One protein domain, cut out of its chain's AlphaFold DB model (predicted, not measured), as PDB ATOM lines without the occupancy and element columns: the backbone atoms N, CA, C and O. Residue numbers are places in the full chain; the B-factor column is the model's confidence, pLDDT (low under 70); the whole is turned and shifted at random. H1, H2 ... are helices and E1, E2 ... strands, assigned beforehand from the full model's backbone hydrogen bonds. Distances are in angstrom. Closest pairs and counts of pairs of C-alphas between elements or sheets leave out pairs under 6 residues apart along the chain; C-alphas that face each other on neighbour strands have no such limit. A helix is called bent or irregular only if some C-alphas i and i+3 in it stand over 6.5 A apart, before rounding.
ATOM      1  N   ARG A  74     -16.969  12.430 140.212       93.56
ATOM      2  CA  ARG A  74     -17.912  11.309 140.295       93.56
ATOM      3  C   ARG A  74     -18.508  11.078 138.907       93.56
ATOM      4  O   ARG A  74     -18.937  12.043 138.279       93.56
ATOM      5  N   ARG A  75     -18.549   9.831 138.437       93.62
ATOM      6  CA  ARG A  75     -19.069   9.478 137.104       93.62
ATOM      7  C   ARG A  75     -20.393   8.734 137.194       93.62
ATOM      8  O   ARG A  75     -20.644   8.008 138.162       93.62
ATOM      9  N   SER A  76     -21.230   8.900 136.174       95.50
ATOM     10  CA  SER A  76     -22.340   7.979 135.954       95.50
ATOM     11  C   SER A  76     -21.833   6.646 135.393       95.50
ATOM     12  O   SER A  76     -20.706   6.552 134.896       95.50
ATOM     13  N   PHE A  77     -22.661   5.606 135.469       94.06
ATOM     14  CA  PHE A  77     -22.349   4.298 134.896       94.06
ATOM     15  C   PHE A  77     -22.028   4.382 133.397       94.06
ATOM     16  O   PHE A  77     -20.988   3.879 132.968       94.06
ATOM     17  N   MET A  78     -22.871   5.056 132.605       90.94
ATOM     18  CA  MET A  78     -22.636   5.174 131.162       90.94
ATOM     19  C   MET A  78     -21.416   6.042 130.842       90.94
ATOM     20  O   MET A  78     -20.662   5.690 129.938       90.94
ATOM     21  N   ASP A  79     -21.143   7.100 131.614       87.94
ATOM     22  CA  ASP A  79     -19.915   7.888 131.426       87.94
ATOM     23  C   ASP A  79     -18.661   7.053 131.687       87.94
ATOM     24  O   ASP A  79     -17.646   7.245 131.024       87.94
ATOM     25  N   ALA A  80     -18.709   6.121 132.644       91.38
ATOM     26  CA  ALA A  80     -17.605   5.203 132.906       91.38
ATOM     27  C   ALA A  80     -17.438   4.167 131.785       91.38
ATOM     28  O   ALA A  80     -16.307   3.909 131.380       91.38
ATOM     29  N   MET A  81     -18.536   3.635 131.236       89.56
ATOM     30  CA  MET A  81     -18.500   2.758 130.058       89.56
ATOM     31  C   MET A  81     -17.883   3.471 128.853       89.56
ATOM     32  O   MET A  81     -16.962   2.954 128.229       89.56
ATOM     33  N   VAL A  82     -18.335   4.689 128.550       85.62
ATOM     34  CA  VAL A  82     -17.760   5.484 127.459       85.62
ATOM     35  C   VAL A  82     -16.303   5.818 127.765       85.62
ATOM     36  O   VAL A  82     -15.449   5.625 126.915       85.62
ATOM     37  N   HIS A  83     -15.967   6.244 128.980       84.50
ATOM     38  CA  HIS A  83     -14.578   6.539 129.331       84.50
ATOM     39  C   HIS A  83     -13.650   5.330 129.147       84.50
ATOM     40  O   HIS A  83     -12.541   5.492 128.644       84.50
ATOM     41  N   GLN A  84     -14.091   4.134 129.535       86.19
ATOM     42  CA  GLN A  84     -13.283   2.918 129.466       86.19
ATOM     43  C   GLN A  84     -13.153   2.363 128.044       86.19
ATOM     44  O   GLN A  84     -12.085   1.892 127.672       86.19
ATOM     45  N   TYR A  85     -14.236   2.393 127.268       79.62
ATOM     46  CA  TYR A  85     -14.312   1.711 125.973       79.62
ATOM     47  C   TYR A  85     -14.253   2.668 124.769       79.62
ATOM     48  O   TYR A  85     -14.113   2.213 123.642       79.62
ATOM     49  N   ALA A  86     -14.321   3.989 124.987       69.62
ATOM     50  CA  ALA A  86     -14.190   5.027 123.952       69.62
ATOM     51  C   ALA A  86     -12.904   5.849 124.015       69.62
ATOM     52  O   ALA A  86     -12.722   6.765 123.194       69.62
ATOM     53  N   SER A  87     -12.038   5.571 124.987       56.34
ATOM     54  CA  SER A  87     -10.721   6.186 125.069       56.34
ATOM     55  C   SER A  87      -9.783   5.514 124.070       56.34
ATOM     56  O   SER A  87      -9.070   4.567 124.365       56.34
ATOM     57  N   ASP A  88      -9.791   6.045 122.851       51.69
ATOM     58  CA  ASP A  88      -8.604   6.019 122.003       51.69
ATOM     59  C   ASP A  88      -7.489   6.757 122.771       51.69
ATOM     60  O   ASP A  88      -7.708   7.884 123.237       51.69
ATOM     61  N   TYR A 114     -17.861  13.759 111.543       37.53
ATOM     62  CA  TYR A 114     -16.635  13.176 112.113       37.53
ATOM     63  C   TYR A 114     -16.832  12.526 113.506       37.53
ATOM     64  O   TYR A 114     -15.940  11.841 113.994       37.53
ATOM     65  N   GLY A 115     -18.015  12.658 114.129       43.34
ATOM     66  CA  GLY A 115     -18.347  12.042 115.432       43.34
ATOM     67  C   GLY A 115     -19.297  10.834 115.388       43.34
ATOM     68  O   GLY A 115     -19.299  10.012 116.307       43.34
ATOM     69  N   PHE A 116     -20.086  10.679 114.320       45.53
ATOM     70  CA  PHE A 116     -21.071   9.590 114.217       45.53
ATOM     71  C   PHE A 116     -20.420   8.222 114.018       45.53
ATOM     72  O   PHE A 116     -20.951   7.221 114.494       45.53
ATOM     73  N   GLU A 117     -19.260   8.164 113.366       51.06
ATOM     74  CA  GLU A 117     -18.525   6.910 113.181       51.06
ATOM     75  C   GLU A 117     -18.013   6.354 114.513       51.06
ATOM     76  O   GLU A 117     -18.145   5.158 114.762       51.06
ATOM     77  N   LYS A 118     -17.505   7.215 115.407       52.06
ATOM     78  CA  LYS A 118     -17.063   6.817 116.752       52.06
ATOM     79  C   LYS A 118     -18.236   6.321 117.599       52.06
ATOM     80  O   LYS A 118     -18.133   5.263 118.208       52.06
ATOM     81  N   LEU A 119     -19.366   7.030 117.581       55.09
ATOM     82  CA  LEU A 119     -20.595   6.593 118.257       55.09
ATOM     83  C   LEU A 119     -21.119   5.264 117.701       55.09
ATOM     84  O   LEU A 119     -21.511   4.394 118.469       55.09
ATOM     85  N   SER A 120     -21.076   5.083 116.380       55.88
ATOM     86  CA  SER A 120     -21.516   3.846 115.725       55.88
ATOM     87  C   SER A 120     -20.605   2.664 116.059       55.88
ATOM     88  O   SER A 120     -21.104   1.570 116.312       55.88
ATOM     89  N   ARG A 121     -19.280   2.878 116.103       65.06
ATOM     90  CA  ARG A 121     -18.306   1.863 116.540       65.06
ATOM     91  C   ARG A 121     -18.524   1.490 118.000       65.06
ATOM     92  O   ARG A 121     -18.684   0.317 118.286       65.06
ATOM     93  N   LEU A 122     -18.680   2.471 118.889       64.56
ATOM     94  CA  LEU A 122     -18.982   2.214 120.300       64.56
ATOM     95  C   LEU A 122     -20.294   1.468 120.499       64.56
ATOM     96  O   LEU A 122     -20.365   0.546 121.303       64.56
ATOM     97  N   GLN A 123     -21.337   1.833 119.756       59.97
ATOM     98  CA  GLN A 123     -22.599   1.101 119.785       59.97
ATOM     99  C   GLN A 123     -22.432  -0.337 119.286       59.97
ATOM    100  O   GLN A 123     -23.036  -1.244 119.858       59.97
ATOM    101  N   ALA A 124     -21.634  -0.562 118.239       64.88
ATOM    102  CA  ALA A 124     -21.319  -1.902 117.754       64.88
ATOM    103  C   ALA A 124     -20.506  -2.705 118.784       64.88
ATOM    104  O   ALA A 124     -20.825  -3.868 119.027       64.88
ATOM    105  N   ASP A 125     -19.532  -2.077 119.439       75.44
ATOM    106  CA  ASP A 125     -18.703  -2.696 120.472       75.44
ATOM    107  C   ASP A 125     -19.541  -3.054 121.703       75.44
ATOM    108  O   ASP A 125     -19.499  -4.191 122.168       75.44
ATOM    109  N   PHE A 126     -20.399  -2.143 122.175       86.38
ATOM    110  CA  PHE A 126     -21.306  -2.402 123.293       86.38
ATOM    111  C   PHE A 126     -22.301  -3.526 123.007       86.38
ATOM    112  O   PHE A 126     -22.567  -4.323 123.905       86.38
ATOM    113  N   ARG A 127     -22.804  -3.645 121.768       84.75
ATOM    114  CA  ARG A 127     -23.681  -4.761 121.368       84.75
ATOM    115  C   ARG A 127     -23.010  -6.120 121.495       84.75
ATOM    116  O   ARG A 127     -23.713  -7.091 121.741       84.75
ATOM    117  N   ASN A 128     -21.693  -6.201 121.349       84.62
ATOM    118  CA  ASN A 128     -20.949  -7.457 121.461       84.62
ATOM    119  C   ASN A 128     -20.280  -7.632 122.835       84.62
ATOM    120  O   ASN A 128     -19.638  -8.651 123.082       84.62
ATOM    121  N   LEU A 129     -20.399  -6.648 123.730       88.06
ATOM    122  CA  LEU A 129     -19.692  -6.637 125.003       88.06
ATOM    123  C   LEU A 129     -20.378  -7.553 126.025       88.06
ATOM    124  O   LEU A 129     -21.391  -7.196 126.620       88.06
ATOM    125  N   GLU A 130     -19.788  -8.722 126.271       90.31
ATOM    126  CA  GLU A 130     -20.270  -9.670 127.286       90.31
ATOM    127  C   GLU A 130     -19.699  -9.404 128.684       90.31
ATOM    128  O   GLU A 130     -20.326  -9.734 129.693       90.31
ATOM    129  N   THR A 131     -18.508  -8.807 128.763       86.56
ATOM    130  CA  THR A 131     -17.814  -8.510 130.023       86.56
ATOM    131  C   THR A 131     -17.380  -7.054 130.060       86.56
ATOM    132  O   THR A 131     -16.688  -6.601 129.150       86.56
ATOM    133  N   ALA A 132     -17.728  -6.343 131.134       90.81
ATOM    134  CA  ALA A 132     -17.291  -4.975 131.376       90.81
ATOM    135  C   ALA A 132     -16.539  -4.843 132.706       90.81
ATOM    136  O   ALA A 132     -17.025  -5.307 133.739       90.81
ATOM    137  N   THR A 133     -15.392  -4.159 132.688       90.12
ATOM    138  CA  THR A 133     -14.600  -3.855 133.887       90.12
ATOM    139  C   THR A 133     -14.514  -2.352 134.084       90.12
ATOM    140  O   THR A 133     -13.879  -1.653 133.303       90.12
ATOM    141  N   LEU A 134     -15.137  -1.870 135.155       93.50
ATOM    142  CA  LEU A 134     -15.202  -0.462 135.540       93.50
ATOM    143  C   LEU A 134     -14.607  -0.239 136.939       93.50
ATOM    144  O   LEU A 134     -15.051   0.641 137.682       93.50
ATOM    145  N   GLU A 135     -13.634  -1.061 137.337       90.75
ATOM    146  CA  GLU A 135     -12.973  -0.943 138.637       90.75
ATOM    147  C   GLU A 135     -12.293   0.433 138.771       90.75
ATOM    148  O   GLU A 135     -11.612   0.884 137.852       90.75
ATOM    149  N   ARG A 136     -12.455   1.108 139.919       91.94
ATOM    150  CA  ARG A 136     -11.778   2.392 140.232       91.94
ATOM    151  C   ARG A 136     -12.037   3.535 139.242       91.94
ATOM    152  O   ARG A 136     -11.247   4.475 139.162       91.94
ATOM    153  N   LEU A 137     -13.168   3.519 138.540       94.88
ATOM    154  CA  LEU A 137     -13.562   4.600 137.626       94.88
ATOM    155  C   LEU A 137     -14.420   5.689 138.284       94.88
ATOM    156  O   LEU A 137     -14.977   6.546 137.596       94.88
ATOM    157  N   ASN A 138     -14.507   5.689 139.615       96.25
ATOM    158  CA  ASN A 138     -15.311   6.624 140.398       96.25
ATOM    159  C   ASN A 138     -16.798   6.635 140.005       96.25
ATOM    160  O   ASN A 138     -17.455   7.680 140.068       96.25
ATOM    161  N   VAL A 139     -17.339   5.477 139.608       96.31
ATOM    162  CA  VAL A 139     -18.774   5.311 139.356       96.31
ATOM    163  C   VAL A 139     -19.507   5.601 140.657       96.31
ATOM    164  O   VAL A 139     -19.258   4.944 141.664       96.31
ATOM    165  N   ALA A 140     -20.375   6.603 140.652       95.00
ATOM    166  CA  ALA A 140     -21.140   7.006 141.830       95.00
ATOM    167  C   ALA A 140     -22.647   6.981 141.590       95.00
ATOM    168  O   ALA A 140     -23.415   6.910 142.545       95.00
ATOM    169  N   PHE A 141     -23.061   7.057 140.326       93.12
ATOM    170  CA  PHE A 141     -24.456   7.221 139.961       93.12
ATOM    171  C   PHE A 141     -24.867   6.196 138.917       93.12
ATOM    172  O   PHE A 141     -24.136   5.914 137.965       93.12
ATOM    173  N   SER A 142     -26.080   5.690 139.079       88.69
ATOM    174  CA  SER A 142     -26.795   5.069 137.975       88.69
ATOM    175  C   SER A 142     -27.140   6.112 136.907       88.69
ATOM    176  O   SER A 142     -27.203   7.314 137.167       88.69
ATOM    177  N   SER A 143     -27.364   5.639 135.691       84.75
ATOM    178  CA  SER A 143     -27.883   6.420 134.571       84.75
ATOM    179  C   SER A 143     -28.790   5.518 133.735       84.75
ATOM    180  O   SER A 143     -28.707   4.292 133.878       84.75
ATOM    181  N   PRO A 144     -29.649   6.077 132.864       85.62
ATOM    182  CA  PRO A 144     -30.308   5.283 131.837       85.62
ATOM    183  C   PRO A 144     -29.264   4.492 131.042       85.62
ATOM    184  O   PRO A 144     -28.273   5.067 130.585       85.62
ATOM    185  N   ILE A 145     -29.460   3.181 130.936       85.00
ATOM    186  CA  ILE A 145     -28.564   2.282 130.206       85.00
ATOM    187  C   ILE A 145     -29.099   2.089 128.787       85.00
ATOM    188  O   ILE A 145     -30.291   1.850 128.589       85.00
ATOM    189  N   ASP A 146     -28.216   2.193 127.794       78.31
ATOM    190  CA  ASP A 146     -28.570   1.925 126.401       78.31
ATOM    191  C   ASP A 146     -28.866   0.427 126.199       78.31
ATOM    192  O   ASP A 146     -28.139  -0.451 126.672       78.31
ATOM    193  N   SER A 147     -29.908   0.142 125.419       79.44
ATOM    194  CA  SER A 147     -30.223  -1.179 124.865       79.44
ATOM    195  C   SER A 147     -29.039  -1.900 124.203       79.44
ATOM    196  O   SER A 147     -29.060  -3.126 124.077       79.44
ATOM    197  N   SER A 148     -27.991  -1.180 123.786       82.25
ATOM    198  CA  SER A 148     -26.765  -1.768 123.251       82.25
ATOM    199  C   SER A 148     -26.091  -2.728 124.230       82.25
ATOM    200  O   SER A 148     -25.492  -3.684 123.771       82.25
ATOM    201  N   LEU A 149     -26.241  -2.563 125.549       85.56
ATOM    202  CA  LEU A 149     -25.619  -3.441 126.556       85.56
ATOM    203  C   LEU A 149     -26.435  -4.704 126.888       85.56
ATOM    204  O   LEU A 149     -26.202  -5.344 127.912       85.56
ATOM    205  N   HIS A 150     -27.384  -5.099 126.036       85.88
ATOM    206  CA  HIS A 150     -28.219  -6.283 126.266       85.88
ATOM    207  C   HIS A 150     -27.422  -7.590 126.386       85.88
ATOM    208  O   HIS A 150     -27.897  -8.500 127.053       85.88
ATOM    209  N   ASN A 151     -26.230  -7.701 125.790       88.06
ATOM    210  CA  ASN A 151     -25.393  -8.905 125.880       88.06
ATOM    211  C   ASN A 151     -24.447  -8.921 127.087       88.06
ATOM    212  O   ASN A 151     -23.760  -9.920 127.298       88.06
ATOM    213  N   LEU A 152     -24.433  -7.860 127.902       88.00
ATOM    214  CA  LEU A 152     -23.559  -7.770 129.065       88.00
ATOM    215  C   LEU A 152     -23.968  -8.795 130.130       88.00
ATOM    216  O   LEU A 152     -25.082  -8.777 130.655       88.00
ATOM    217  N   GLN A 153     -23.034  -9.680 130.457       87.31
ATOM    218  CA  GLN A 153     -23.219 -10.837 131.330       87.31
ATOM    219  C   GLN A 153     -22.394 -10.742 132.615       87.31
ATOM    220  O   GLN A 153     -22.849 -11.165 133.684       87.31
ATOM    221  N   VAL A 154     -21.193 -10.173 132.510       84.75
ATOM    222  CA  VAL A 154     -20.244 -10.002 133.610       84.75
ATOM    223  C   VAL A 154     -19.928  -8.520 133.767       84.75
ATOM    224  O   VAL A 154     -19.449  -7.882 132.835       84.75
ATOM    225  N   LEU A 155     -20.165  -7.974 134.955       90.50
ATOM    226  CA  LEU A 155     -19.881  -6.577 135.265       90.50
ATOM    227  C   LEU A 155     -19.022  -6.476 136.521       90.50
ATOM    228  O   LEU A 155     -19.401  -6.968 137.586       90.50
ATOM    229  N   ASP A 156     -17.882  -5.807 136.398       90.50
ATOM    230  CA  ASP A 156     -17.013  -5.455 137.514       90.50
ATOM    231  C   ASP A 156     -17.124  -3.965 137.844       90.50
ATOM    232  O   ASP A 156     -16.758  -3.098 137.055       90.50
ATOM    233  N   LEU A 157     -17.653  -3.678 139.028       92.75
ATOM    234  CA  LEU A 157     -17.808  -2.359 139.635       92.75
ATOM    235  C   LEU A 157     -16.975  -2.245 140.920       92.75
ATOM    236  O   LEU A 157     -17.309  -1.447 141.803       92.75
ATOM    237  N   GLY A 158     -15.906  -3.029 141.064       88.88
ATOM    238  CA  GLY A 158     -15.053  -3.007 142.246       88.88
ATOM    239  C   GLY A 158     -14.472  -1.621 142.563       88.88
ATOM    240  O   GLY A 158     -14.179  -0.826 141.672       88.88
ATOM    241  N   PHE A 159     -14.308  -1.319 143.853       92.06
ATOM    242  CA  PHE A 159     -13.638  -0.109 144.350       92.06
ATOM    243  C   PHE A 159     -14.143   1.204 143.715       92.06
ATOM    244  O   PHE A 159     -13.355   2.026 143.249       92.06
ATOM    245  N   ASN A 160     -15.462   1.402 143.705       96.06
ATOM    246  CA  ASN A 160     -16.120   2.597 143.182       96.06
ATOM    247  C   ASN A 160     -16.761   3.442 144.304       96.06
ATOM    248  O   ASN A 160     -16.508   3.261 145.501       96.06
ATOM    249  N   LEU A 161     -17.561   4.429 143.898       95.69
ATOM    250  CA  LEU A 161     -18.255   5.386 144.760       95.69
ATOM    251  C   LEU A 161     -19.761   5.089 144.861       95.69
ATOM    252  O   LEU A 161     -20.542   5.973 145.210       95.69
ATOM    253  N   LEU A 162     -20.170   3.865 144.521       90.19
ATOM    254  CA  LEU A 162     -21.570   3.458 144.501       90.19
ATOM    255  C   LEU A 162     -22.099   3.197 145.911       90.19
ATOM    256  O   LEU A 162     -21.424   2.604 146.755       90.19
ATOM    257  N   ASP A 163     -23.354   3.582 146.112       85.88
ATOM    258  CA  ASP A 163     -24.202   3.086 147.186       85.88
ATOM    259  C   ASP A 163     -25.099   1.939 146.681       85.88
ATOM    260  O   ASP A 163     -25.095   1.567 145.501       85.88
ATOM    261  N   TRP A 164     -25.869   1.345 147.595       81.12
ATOM    262  CA  TRP A 164     -26.754   0.234 147.252       81.12
ATOM    263  C   TRP A 164     -27.867   0.626 146.262       81.12
ATOM    264  O   TRP A 164     -28.047  -0.091 145.275       81.12
ATOM    265  N   PRO A 165     -28.594   1.751 146.443       82.06
ATOM    266  CA  PRO A 165     -29.603   2.182 145.476       82.06
ATOM    267  C   PRO A 165     -29.071   2.337 144.048       82.06
ATOM    268  O   PRO A 165     -29.684   1.808 143.120       82.06
ATOM    269  N   ASN A 166     -27.928   3.003 143.853       85.62
ATOM    270  CA  ASN A 166     -27.368   3.192 142.515       85.62
ATOM    271  C   ASN A 166     -26.891   1.875 141.900       85.62
ATOM    272  O   ASN A 166     -27.129   1.646 140.714       85.62
ATOM    273  N   LEU A 167     -26.290   0.980 142.693       85.44
ATOM    274  CA  LEU A 167     -25.931  -0.355 142.215       85.44
ATOM    275  C   LEU A 167     -27.164  -1.109 141.700       85.44
ATOM    276  O   LEU A 167     -27.137  -1.664 140.602       85.44
ATOM    277  N   MET A 168     -28.254  -1.110 142.470       81.88
ATOM    278  CA  MET A 168     -29.483  -1.804 142.084       81.88
ATOM    279  C   MET A 168     -30.095  -1.218 140.811       81.88
ATOM    280  O   MET A 168     -30.501  -1.975 139.935       81.88
ATOM    281  N   GLN A 169     -30.106   0.109 140.661       81.44
ATOM    282  CA  GLN A 169     -30.600   0.751 139.438       81.44
ATOM    283  C   GLN A 169     -29.781   0.377 138.194       81.44
ATOM    284  O   GLN A 169     -30.349   0.280 137.110       81.44
ATOM    285  N   ILE A 170     -28.473   0.138 138.331       84.44
ATOM    286  CA  ILE A 170     -27.634  -0.348 137.225       84.44
ATOM    287  C   ILE A 170     -27.993  -1.800 136.891       84.44
ATOM    288  O   ILE A 170     -28.312  -2.116 135.749       84.44
ATOM    289  N   VAL A 171     -27.991  -2.678 137.897       84.25
ATOM    290  CA  VAL A 171     -28.207  -4.122 137.715       84.25
ATOM    291  C   VAL A 171     -29.590  -4.426 137.137       84.25
ATOM    292  O   VAL A 171     -29.708  -5.264 136.248       84.25
ATOM    293  N   LEU A 172     -30.637  -3.725 137.586       83.00
ATOM    294  CA  LEU A 172     -32.012  -3.945 137.118       83.00
ATOM    295  C   LEU A 172     -32.226  -3.595 135.637       83.00
ATOM    296  O   LEU A 172     -33.182  -4.078 135.035       83.00
ATOM    297  N   GLN A 173     -31.359  -2.769 135.053       88.19
ATOM    298  CA  GLN A 173     -31.414  -2.395 133.639       88.19
ATOM    299  C   GLN A 173     -30.619  -3.357 132.730       88.19
ATOM    300  O   GLN A 173     -30.665  -3.208 131.511       88.19
ATOM    301  N   LEU A 174     -29.911  -4.347 133.293       84.25
ATOM    302  CA  LEU A 174     -29.061  -5.295 132.563       84.25
ATOM    303  C   LEU A 174     -29.677  -6.710 132.585       84.25
ATOM    304  O   LEU A 174     -29.405  -7.491 133.500       84.25
ATOM    305  N   PRO A 175     -30.509  -7.077 131.591       81.81
ATOM    306  CA  PRO A 175     -31.358  -8.273 131.661       81.81
ATOM    307  C   PRO A 175     -30.590  -9.603 131.658       81.81
ATOM    308  O   PRO A 175     -31.092 -10.596 132.187       81.81
ATOM    309  N   ASN A 176     -29.386  -9.626 131.079       83.31
ATOM    310  CA  ASN A 176     -28.562 -10.828 130.934       83.31
ATOM    311  C   ASN A 176     -27.389 -10.894 131.929       83.31
ATOM    312  O   ASN A 176     -26.595 -11.835 131.868       83.31
ATOM    313  N   LEU A 177     -27.298  -9.947 132.871       86.06
ATOM    314  CA  LEU A 177     -26.234  -9.931 133.870       86.06
ATOM    315  C   LEU A 177     -26.392 -11.109 134.842       86.06
ATOM    316  O   LEU A 177     -27.389 -11.210 135.559       86.06
ATOM    317  N   HIS A 178     -25.392 -11.988 134.897       78.75
ATOM    318  CA  HIS A 178     -25.360 -13.123 135.828       78.75
ATOM    319  C   HIS A 178     -24.173 -13.083 136.790       78.75
ATOM    320  O   HIS A 178     -24.240 -13.695 137.855       78.75
ATOM    321  N   THR A 179     -23.129 -12.313 136.470       78.81
ATOM    322  CA  THR A 179     -21.972 -12.114 137.346       78.81
ATOM    323  C   THR A 179     -21.770 -10.633 137.633       78.81
ATOM    324  O   THR A 179     -21.529  -9.837 136.729       78.81
ATOM    325  N   LEU A 180     -21.807 -10.269 138.914       89.25
ATOM    326  CA  LEU A 180     -21.511  -8.926 139.395       89.25
ATOM    327  C   LEU A 180     -20.362  -8.983 140.399       89.25
ATOM    328  O   LEU A 180     -20.461  -9.660 141.424       89.25
ATOM    329  N   LYS A 181     -19.301  -8.224 140.138       82.00
ATOM    330  CA  LYS A 181     -18.235  -7.960 141.106       82.00
ATOM    331  C   LYS A 181     -18.395  -6.537 141.614       82.00
ATOM    332  O   LYS A 181     -18.477  -5.598 140.835       82.00
ATOM    333  N   ALA A 182     -18.489  -6.374 142.926       86.12
ATOM    334  CA  ALA A 182     -18.676  -5.063 143.552       86.12
ATOM    335  C   ALA A 182     -17.865  -4.924 144.853       86.12
ATOM    336  O   ALA A 182     -18.177  -4.102 145.717       86.12
ATOM    337  N   ASN A 183     -16.820  -5.737 145.012       83.81
ATOM    338  CA  ASN A 183     -15.915  -5.706 146.160       83.81
ATOM    339  C   ASN A 183     -15.262  -4.328 146.334       83.81
ATOM    340  O   ASN A 183     -15.046  -3.596 145.376       83.81
ATOM    341  N   GLY A 184     -14.934  -3.960 147.570       80.62
ATOM    342  CA  GLY A 184     -14.261  -2.687 147.856       80.62
ATOM    343  C   GLY A 184     -15.150  -1.438 147.775       80.62
ATOM    344  O   GLY A 184     -14.671  -0.349 148.072       80.62
ATOM    345  N   ASN A 185     -16.435  -1.568 147.430       86.56
ATOM    346  CA  ASN A 185     -17.427  -0.521 147.689       86.56
ATOM    347  C   ASN A 185     -17.859  -0.553 149.164       86.56
ATOM    348  O   ASN A 185     -17.798  -1.596 149.822       86.56
ATOM    349  N   ARG A 186     -18.336   0.584 149.683       83.69
ATOM    350  CA  ARG A 186     -18.934   0.660 151.021       83.69
ATOM    351  C   ARG A 186     -20.438   0.828 150.913       83.69
ATOM    352  O   ARG A 186     -20.932   1.895 150.574       83.69
ATOM    353  N   TRP A 187     -21.149  -0.221 151.288       78.00
ATOM    354  CA  TRP A 187     -22.598  -0.205 151.416       78.00
ATOM    355  C   TRP A 187     -22.929   0.423 152.766       78.00
ATOM    356  O   TRP A 187     -22.812  -0.224 153.808       78.00
ATOM    357  N   THR A 188     -23.250   1.716 152.774       60.88
ATOM    358  CA  THR A 188     -23.784   2.367 153.971       60.88
ATOM    359  C   THR A 188     -24.980   1.558 154.465       60.88
ATOM    360  O   THR A 188     -25.869   1.213 153.683       60.88
ATOM    361  N   ARG A 189     -24.994   1.211 155.761       46.91
ATOM    362  CA  ARG A 189     -26.198   0.649 156.378       46.91
ATOM    363  C   ARG A 189     -27.326   1.650 156.163       46.91
ATOM    364  O   ARG A 189     -27.106   2.852 156.278       46.91
ATOM    365  N   TYR A 190     -28.501   1.132 155.829       38.97
ATOM    366  CA  TYR A 190     -29.742   1.885 155.731       38.97
ATOM    367  C   TYR A 190     -30.071   2.439 157.129       38.97
ATOM    368  O   TYR A 190     -30.814   1.827 157.892       38.97
ATOM    369  N   GLU A 191     -29.431   3.535 157.533       38.81
ATOM    370  CA  GLU A 191     -29.860   4.304 158.694       38.81
ATOM    371  C   GLU A 191     -31.096   5.071 158.241       38.81
ATOM    372  O   GLU A 191     -31.053   5.846 157.288       38.81
ATOM    373  N   SER A 192     -32.224   4.737 158.861       36.00
ATOM    374  CA  SER A 192     -33.559   5.246 158.575       36.00
ATOM    375  C   SER A 192     -33.570   6.766 158.388       36.00
ATOM    376  O   SER A 192     -33.642   7.520 159.357       36.00
ATOM    377  N   CYS A 193     -33.538   7.211 157.138       29.58
ATOM    378  CA  CYS A 193     -33.916   8.558 156.755       29.58
ATOM    379  C   CYS A 193     -35.114   8.423 155.812       29.58
ATOM    380  O   CYS A 193     -34.967   8.080 154.641       29.58
ATOM    381  N   GLU A 194     -36.314   8.623 156.350       38.19
ATOM    382  CA  GLU A 194     -37.540   8.811 155.570       38.19
ATOM    383  C   GLU A 194     -37.906  10.309 155.593       38.19
ATOM    384  O   GLU A 194     -37.764  10.920 156.657       38.19
ATOM    385  N   PRO A 195     -38.439  10.918 154.508       49.31
ATOM    386  CA  PRO A 195     -38.628  10.383 153.160       49.31
ATOM    387  C   PRO A 195     -38.061  11.327 152.076       49.31
ATOM    388  O   PRO A 195     -38.670  12.337 151.727       49.31
ATOM    389  N   CYS A 196     -36.947  10.949 151.450       33.00
ATOM    390  CA  CYS A 196     -36.563  11.459 150.121       33.00
ATOM    391  C   CYS A 196     -36.384  10.291 149.151       33.00
ATOM    392  O   CYS A 196     -35.426  10.222 148.391       33.00
ATOM    393  N   LEU A 197     -37.298   9.331 149.209       37.84
ATOM    394  CA  LEU A 197     -37.308   8.184 148.324       37.84
ATOM    395  C   LEU A 197     -38.750   7.976 147.874       37.84
ATOM    396  O   LEU A 197     -39.466   7.092 148.333       37.84
ATOM    397  N   SER A 198     -39.174   8.784 146.899       36.94
ATOM    398  CA  SER A 198     -40.166   8.329 145.927       36.94
ATOM    399  C   SER A 198     -39.543   7.180 145.124       36.94
ATOM    400  O   SER A 198     -39.170   7.332 143.959       36.94
ATOM    401  N   ILE A 199     -39.351   6.033 145.781       37.19
ATOM    402  CA  ILE A 199     -38.949   4.790 145.146       37.19
ATOM    403  C   ILE A 199     -40.081   4.450 144.194       37.19
ATOM    404  O   ILE A 199     -41.198   4.129 144.608       37.19
ATOM    405  N   LYS A 200     -39.794   4.513 142.895       37.34
ATOM    406  CA  LYS A 200     -40.562   3.739 141.931       37.34
ATOM    407  C   LYS A 200     -40.267   2.281 142.255       37.34
ATOM    408  O   LYS A 200     -39.243   1.741 141.855       37.34
TER     409      LYS A 200
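What this domain is: This is residues 74 to 88 and 114 to 200 of the 288 residues of the protein "CAP-Gly domain-containing protein" of Ogataea parapolymorpha (strain ATCC 26012 / BCRC 20466 / JCM 22074 / NRRL Y-7560 / DL-1) (UniProt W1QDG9). A chain wound in stacked turns: strands E1, E3 and E4 lie side by side as a small parallel sheet along one side, and from each of E1 and E3 the chain loops out and back to the next strand, by way of E2 and H3 in one turn and H4 in the next. H1 and H2 lie at the E1 end of the stack, and beyond E4 a tail with no named element runs off, its residues 191 to 198 sticking out. The printed part has 102 residues, with four named helices and four named strands in the order H1 H2 E1 E2 H3 E3 H4 E4; the class is mixed, helices and strands, though these elements hold only 47 of the residues. The whole is compact, with a radius of gyration of the C-alphas of 14.5 A, and elongated, spanning 49 by 27 by 26 A.

How they stand to each other: H1, residues 77 to 85, only grazes the sheet, with residues 80 to 85. H2, residues 116 to 128, is close to H1 but not clearly touching it, about perpendicular at 80 degrees; the closest C-alphas, of Tyr 85 and Leu 122, are 7.4 A apart. E1, residues 131 to 133, is an edge strand. E2, residues 139 to 141, pairs with no named strand, but residues 75 to 76 pair with it in parallel. H3, residues 147 to 151, touches H2, which meets it with residues 123 to 128 alone; the closest C-alphas, of Arg 127 and Ser 148, are 4.7 A apart. E3, residues 154 to 156, is the inner strand, parallel to E1, with N 132 and O 154 2.9 A apart, within hydrogen-bond range. H4, residues 164 to 171, is not on the sheet; its closest C-alpha to E2 is that of Asn 166, 5.6 A from that of Phe 141. E4, residues 179 to 181, is the other edge strand, parallel to E3, with N 181 and O 155 within hydrogen-bond range at 2.8 A. E3, H4 and E4 form a strand-helix-strand unit, two parallel neighbour strands with a helix between, whose crossover is right-handed. Every O i to N i+4 pair is within hydrogen-bond range in H1, H2 and H4; in H3 it is 0 of 1, with 1 of 2 O i to N i+3 pairs.

Where its parts are: H1 begins at C-alpha 77 (-22.349, 4.298, 134.896) and is 12.3 A long. H2 measures 18.5 A and H4 10.6 A. H3 is irregular, with C-alphas 148 and 151 7.7 A apart. E4 ends at C-alpha 181 (-18.235, -7.960, 141.106).

The domain as a whole: The C-alphas farthest apart, of Tyr 114 and Ser 192, are 50.1 A apart. Residues 89 to 113 are not printed, and C-alphas 88 and 114 are 14.6 A apart across this cut. Of the links printed whole, none is long. Residues 86 to 88, 114 to 124 and 188 to 200 have pLDDT under 70.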